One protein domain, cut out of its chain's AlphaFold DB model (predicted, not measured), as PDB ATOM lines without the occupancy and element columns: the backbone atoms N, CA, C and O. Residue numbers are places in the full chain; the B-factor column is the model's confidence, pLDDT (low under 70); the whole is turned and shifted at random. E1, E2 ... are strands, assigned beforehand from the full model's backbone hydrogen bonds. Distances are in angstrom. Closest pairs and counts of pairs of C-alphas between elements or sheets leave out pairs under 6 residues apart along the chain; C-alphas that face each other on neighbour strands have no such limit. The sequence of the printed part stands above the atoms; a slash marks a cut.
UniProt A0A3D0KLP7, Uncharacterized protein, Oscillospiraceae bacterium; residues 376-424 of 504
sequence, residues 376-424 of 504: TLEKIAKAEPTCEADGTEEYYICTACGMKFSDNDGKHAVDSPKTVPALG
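Overview. This is residues 376 to 424 of the 504 residues of an uncharacterized protein of Oscillospiraceae bacterium (UniProt A0A3D0KLP7). Little regular structure is present: a long, narrow hairpin, with the small sheet of E1 and E2 near one end and the loop at the other, has the long last stretch folded back along it. The whole is a rod spanning 36 by 15 by 14 A. The printed part has 49 residues, no named helix and two antiparallel strands, E1 then E2, which hold 8 of them; the class is all strand. It is only just loose, close to compact, with a radius of gyration of the C-alphas of 11.7 A.

Along the chain. E1 is residues 377 to 380, 9.4 A long, beginning at C-alpha 377 (10.812, -114.157, 513.281). E2 is residues 395 to 398, 10.3 A long, ending at C-alpha 398 (13.327, -114.235, 516.884).

Arrangement. E1 and E2 form a hairpin, antiparallel at 145 degrees between directions. C-alphas 377 and 398 face each other at 4.4 A. N 378 and O 397 are within hydrogen-bond range at 2.8 A. Residues 396 to 397 of E2 pair with 404 to 405, these with 413 to 414, and 391 to 392 with 419 to 420, each antiparallel.

Size, cuts and confidence. The C-alphas of Ala 400 and Gly 424, the farthest apart, are 36.4 A apart. The link from E1 to E2, 14 residues, is long. The printed part has no cut, and no printed residue is under 70 in pLDDT.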
ATOM      1  N   THR A 376      14.609-116.365 512.822       92.50
ATOM      2  CA  THR A 376      13.289-116.946 512.552       92.50
ATOM      3  C   THR A 376      12.274-116.126 513.328       92.50
ATOM      4  O   THR A 376      12.150-116.291 514.540       92.50
ATOM      5  N   LEU A 377      11.635-115.178 512.646       95.00
ATOM      6  CA  LEU A 377      10.812-114.157 513.281       95.00
ATOM      7  C   LEU A 377       9.353-114.590 513.400       95.00
ATOM      8  O   LEU A 377       8.717-114.961 512.415       95.00
ATOM      9  N   GLU A 378       8.825-114.479 514.611       95.94
ATOM     10  CA  GLU A 378       7.403-114.549 514.906       95.94
ATOM     11  C   GLU A 378       6.857-113.134 515.094       95.94
ATOM     12  O   GLU A 378       7.453-112.301 515.782       95.94
ATOM     13  N   LYS A 379       5.722-112.854 514.455       96.06
ATOM     14  CA  LYS A 379       5.045-111.564 514.536       96.06
ATOM     15  C   LYS A 379       4.196-111.499 515.803       96.06
ATOM     16  O   LYS A 379       3.277-112.297 515.967       96.06
ATOM     17  N   ILE A 380       4.445-110.500 516.642       93.94
ATOM     18  CA  ILE A 380       3.631-110.191 517.815       93.94
ATOM     19  C   ILE A 380       2.717-109.015 517.478       93.94
ATOM     20  O   ILE A 380       3.178-107.919 517.154       93.94
ATOM     21  N   ALA A 381       1.409-109.261 517.522       92.88
ATOM     22  CA  ALA A 381       0.400-108.258 517.206       92.88
ATOM     23  C   ALA A 381       0.381-107.115 518.234       92.88
ATOM     24  O   ALA A 381       0.742-107.296 519.399       92.88
ATOM     25  N   LYS A 382      -0.102-105.950 517.790       91.81
ATOM     26  CA  LYS A 382      -0.354-104.793 518.651       91.81
ATOM     27  C   LYS A 382      -1.291-105.169 519.807       91.81
ATOM     28  O   LYS A 382      -2.333-105.788 519.590       91.81
ATOM     29  N   ALA A 383      -0.942-104.738 521.014       88.00
ATOM     30  CA  ALA A 383      -1.809-104.755 522.184       88.00
ATOM     31  C   ALA A 383      -2.340-103.338 522.442       88.00
ATOM     32  O   ALA A 383      -1.558-102.397 522.586       88.00
ATOM     33  N   GLU A 384      -3.660-103.169 522.499       86.94
ATOM     34  CA  GLU A 384      -4.262-101.868 522.813       86.94
ATOM     35  C   GLU A 384      -4.057-101.506 524.298       86.94
ATOM     36  O   GLU A 384      -4.141-102.390 525.157       86.94
ATOM     37  N   PRO A 385      -3.795-100.226 524.624       85.50
ATOM     38  CA  PRO A 385      -3.712 -99.773 526.007       85.50
ATOM     39  C   PRO A 385      -5.072 -99.873 526.703       85.50
ATOM     40  O   PRO A 385      -6.130 -99.693 526.099       85.50
ATOM     41  N   THR A 386      -5.044-100.100 528.012       85.75
ATOM     42  CA  THR A 386      -6.234-100.064 528.878       85.75
ATOM     43  C   THR A 386      -6.210 -98.809 529.754       85.75
ATOM     44  O   THR A 386      -5.315 -97.973 529.624       85.75
ATOM     45  N   CYS A 387      -7.177 -98.643 530.662       81.56
ATOM     46  CA  CYS A 387      -7.139 -97.544 531.636       81.56
ATOM     47  C   CYS A 387      -5.898 -97.600 532.543       81.56
ATOM     48  O   CYS A 387      -5.424 -96.551 532.968       81.56
ATOM     49  N   GLU A 388      -5.377 -98.800 532.817       75.94
ATOM     50  CA  GLU A 388      -4.382 -99.041 533.877       75.94
ATOM     51  C   GLU A 388      -3.062 -99.619 533.364       75.94
ATOM     52  O   GLU A 388      -2.029 -99.469 534.010       75.94
ATOM     53  N   ALA A 389      -3.087-100.282 532.208       73.56
ATOM     54  CA  ALA A 389      -1.925-100.913 531.602       73.56
ATOM     55  C   ALA A 389      -1.625-100.305 530.233       73.56
ATOM     56  O   ALA A 389      -2.531-100.098 529.419       73.56
ATOM     57  N   ASP A 390      -0.341-100.072 529.988       80.62
ATOM     58  CA  ASP A 390       0.168 -99.657 528.690       80.62
ATOM     59  C   ASP A 390      -0.095-100.735 527.623       80.62
ATOM     60  O   ASP A 390      -0.023-101.939 527.881       80.62
ATOM     61  N   GLY A 391      -0.367-100.282 526.405       84.94
ATOM     62  CA  GLY A 391      -0.388-101.094 525.199       84.94
ATOM     63  C   GLY A 391       1.008-101.263 524.604       84.94
ATOM     64  O   GLY A 391       2.018-100.768 525.111       84.94
ATOM     65  N   THR A 392       1.090-101.977 523.491       88.25
ATOM     66  CA  THR A 392       2.349-102.255 522.798       88.25
ATOM     67  C   THR A 392       2.109-102.255 521.299       88.25
ATOM     68  O   THR A 392       1.145-102.860 520.843       88.25
ATOM     69  N   GLU A 393       2.967-101.593 520.529       92.06
ATOM     70  CA  GLU A 393       2.915-101.675 519.069       92.06
ATOM     71  C   GLU A 393       3.310-103.068 518.572       92.06
ATOM     72  O   GLU A 393       3.930-103.853 519.290       92.06
ATOM     73  N   GLU A 394       2.957-103.361 517.322       94.81
ATOM     74  CA  GLU A 394       3.422-104.558 516.624       94.81
ATOM     75  C   GLU A 394       4.959-104.636 516.615       94.81
ATOM     76  O   GLU A 394       5.646-103.640 516.379       94.81
ATOM     77  N   TYR A 395       5.496-105.833 516.848       95.00
ATOM     78  CA  TYR A 395       6.929-106.115 516.761       95.00
ATOM     79  C   TYR A 395       7.174-107.576 516.374       95.00
ATOM     80  O   TYR A 395       6.251-108.388 516.323       95.00
ATOM     81  N   TYR A 396       8.430-107.921 516.111       95.88
ATOM     82  CA  TYR A 396       8.844-109.268 515.731       95.88
ATOM     83  C   TYR A 396       9.835-109.807 516.755       95.88
ATOM     84  O   TYR A 396      10.694-109.070 517.236       95.88
ATOM     85  N   ILE A 397       9.732-111.088 517.101       93.62
ATOM     86  CA  ILE A 397      10.671-111.760 518.001       93.62
ATOM     87  C   ILE A 397      11.314-112.944 517.292       93.62
ATOM     88  O   ILE A 397      10.637-113.763 516.678       93.62
ATOM     89  N   CYS A 398      12.637-113.048 517.367       92.88
ATOM     90  CA  CYS A 398      13.327-114.235 516.884       92.88
ATOM     91  C   CYS A 398      13.115-115.378 517.877       92.88
ATOM     92  O   CYS A 398      13.582-115.300 519.011       92.88
ATOM     93  N   THR A 399      12.469-116.464 517.460       90.44
ATOM     94  CA  THR A 399      12.190-117.617 518.337       90.44
ATOM     95  C   THR A 399      13.454-118.374 518.753       90.44
ATOM     96  O   THR A 399      13.456-119.061 519.771       90.44
ATOM     97  N   ALA A 400      14.548-118.222 517.998       87.06
ATOM     98  CA  ALA A 400      15.827-118.864 518.290       87.06
ATOM     99  C   ALA A 400      16.661-118.100 519.332       87.06
ATOM    100  O   ALA A 400      17.220-118.717 520.235       87.06
ATOM    101  N   CYS A 401      16.760-116.770 519.219       88.69
ATOM    102  CA  CYS A 401      17.619-115.967 520.098       88.69
ATOM    103  C   CYS A 401      16.850-115.085 521.088       88.69
ATOM    104  O   CYS A 401      17.407-114.712 522.110       88.69
ATOM    105  N   GLY A 402      15.580-114.766 520.849       88.88
ATOM    106  CA  GLY A 402      14.789-113.865 521.691       88.88
ATOM    107  C   GLY A 402      15.063-112.372 521.465       88.88
ATOM    108  O   GLY A 402      14.548-111.546 522.217       88.88
ATOM    109  N   MET A 403      15.867-112.001 520.458       90.94
ATOM    110  CA  MET A 403      15.994-110.601 520.029       90.94
ATOM    111  C   MET A 403      14.670-110.107 519.448       90.94
ATOM    112  O   MET A 403      13.949-110.866 518.791       90.94
ATOM    113  N   LYS A 404      14.372-108.831 519.688       93.31
ATOM    114  CA  LYS A 404      13.165-108.158 519.211       93.31
ATOM    115  C   LYS A 404      13.525-107.201 518.075       93.31
ATOM    116  O   LYS A 404      14.595-106.597 518.095       93.31
ATOM    117  N   PHE A 405      12.629-107.060 517.107       94.12
ATOM    118  CA  PHE A 405      12.821-106.258 515.902       94.12
ATOM    119  C   PHE A 405      11.571-105.436 515.600       94.12
ATOM    120  O   PHE A 405      10.450-105.876 515.871       94.12
ATOM    121  N   SER A 406      11.756-104.249 515.027       94.56
ATOM    122  CA  SER A 406      10.647-103.414 514.544       94.56
ATOM    123  C   SER A 406      10.188-103.777 513.128       94.56
ATOM    124  O   SER A 406       9.154-103.288 512.678       94.56
ATOM    125  N   ASP A 407      10.923-104.651 512.436       94.06
ATOM    126  CA  ASP A 407      10.630-105.117 511.083       94.06
ATOM    127  C   ASP A 407      10.635-106.648 510.970       94.06
ATOM    128  O   ASP A 407      11.208-107.362 511.796       94.06
ATOM    129  N   ASN A 408       9.996-107.145 509.912       93.94
ATOM    130  CA  ASN A 408       9.863-108.568 509.608       93.94
ATOM    131  C   ASN A 408      11.090-109.183 508.910       93.94
ATOM    132  O   ASN A 408      11.099-110.396 508.698       93.94
ATOM    133  N   ASP A 409      12.099-108.382 508.553       91.38
ATOM    134  CA  ASP A 409      13.353-108.844 507.949       91.38
ATOM    135  C   ASP A 409      14.444-109.099 509.006       91.38
ATOM    136  O   ASP A 409      15.468-109.713 508.703       91.38
ATOM    137  N   GLY A 410      14.251-108.623 510.240       89.75
ATOM    138  CA  GLY A 410      15.217-108.746 511.330       89.75
ATOM    139  C   GLY A 410      16.407-107.801 511.198       89.75
ATOM    140  O   GLY A 410      17.501-108.139 511.642       89.75
ATOM    141  N   LYS A 411      16.225-106.643 510.553       89.00
ATOM    142  CA  LYS A 411      17.316-105.688 510.283       89.00
ATOM    143  C   LYS A 411      17.451-104.606 511.352       89.00
ATOM    144  O   LYS A 411      18.552-104.112 511.578       89.00
ATOM    145  N   HIS A 412      16.357-104.238 512.012       89.81
ATOM    146  CA  HIS A 412      16.309-103.188 513.024       89.81
ATOM    147  C   HIS A 412      15.966-103.802 514.380       89.81
ATOM    148  O   HIS A 412      14.801-103.891 514.781       89.81
ATOM    149  N   ALA A 413      17.004-104.258 515.083       90.50
ATOM    150  CA  ALA A 413      16.877-104.747 516.448       90.50
ATOM    151  C   ALA A 413      16.456-103.614 517.398       90.50
ATOM    152  O   ALA A 413      16.900-102.471 517.261       90.50
ATOM    153  N   VAL A 414      15.610-103.941 518.371       90.00
ATOM    154  CA  VAL A 414      15.143-103.029 519.419       90.00
ATOM    155  C   VAL A 414      15.252-103.701 520.786       90.00
ATOM    156  O   VAL A 414      14.948-104.884 520.930       90.00
ATOM    157  N   ASP A 415      15.642-102.941 521.811       83.44
ATOM    158  CA  ASP A 415      15.766-103.461 523.183       83.44
ATOM    159  C   ASP A 415      14.398-103.803 523.794       83.44
ATOM    160  O   ASP A 415      14.243-104.749 524.570       83.44
ATOM    161  N   SER A 416      13.379-103.029 523.425       83.06
ATOM    162  CA  SER A 416      12.000-103.207 523.863       83.06
ATOM    163  C   SER A 416      11.027-102.798 522.757       83.06
ATOM    164  O   SER A 416      11.321-101.863 522.008       83.06
ATOM    165  N   PRO A 417       9.847-103.436 522.668       85.75
ATOM    166  CA  PRO A 417       8.783-102.969 521.790       85.75
ATOM    167  C   PRO A 417       8.363-101.540 522.142       85.75
ATOM    168  O   PRO A 417       8.487-101.107 523.290       85.75
ATOM    169  N   LYS A 418       7.820-100.814 521.166       87.31
ATOM    170  CA  LYS A 418       7.299 -99.469 521.401       87.31
ATOM    171  C   LYS A 418       6.035 -99.543 522.264       87.31
ATOM    172  O   LYS A 418       5.038-100.144 521.869       87.31
ATOM    173  N   THR A 419       6.088 -98.922 523.436       85.38
ATOM    174  CA  THR A 419       4.970 -98.852 524.381       85.38
ATOM    175  C   THR A 419       3.956 -97.788 523.959       85.38
ATOM    176  O   THR A 419       4.338 -96.691 523.547       85.38
ATOM    177  N   VAL A 420       2.666 -98.095 524.102       85.00
ATOM    178  CA  VAL A 420       1.562 -97.135 523.954       85.00
ATOM    179  C   VAL A 420       1.034 -96.822 525.357       85.00
ATOM    180  O   VAL A 420       0.567 -97.747 526.014       85.00
ATOM    181  N   PRO A 421       1.110 -95.577 525.858       80.81
ATOM    182  CA  PRO A 421       0.716 -95.274 527.234       80.81
ATOM    183  C   PRO A 421      -0.731 -95.665 527.559       80.81
ATOM    184  O   PRO A 421      -1.616 -95.546 526.708       80.81
ATOM    185  N   ALA A 422      -0.970 -96.081 528.803       82.56
ATOM    186  CA  ALA A 422      -2.302 -96.323 529.340       82.56
ATOM    187  C   ALA A 422      -3.216 -95.106 529.131       82.56
ATOM    188  O   ALA A 422      -2.798 -93.950 529.230       82.56
ATOM    189  N   LEU A 423      -4.497 -95.370 528.881       87.12
ATOM    190  CA  LEU A 423      -5.486 -94.338 528.577       87.12
ATOM    191  C   LEU A 423      -5.816 -93.460 529.796       87.12
ATOM    192  O   LEU A 423      -6.328 -92.350 529.632       87.12
ATOM    193  N   GLY A 424      -5.572 -93.969 531.008       83.81
ATOM    194  CA  GLY A 424      -6.041 -93.376 532.257       83.81
ATOM    195  C   GLY A 424      -7.562 -93.471 532.426       83.81
ATOM    196  O   GLY A 424      -8.295 -93.915 531.529       83.81
TER     197      GLY A 424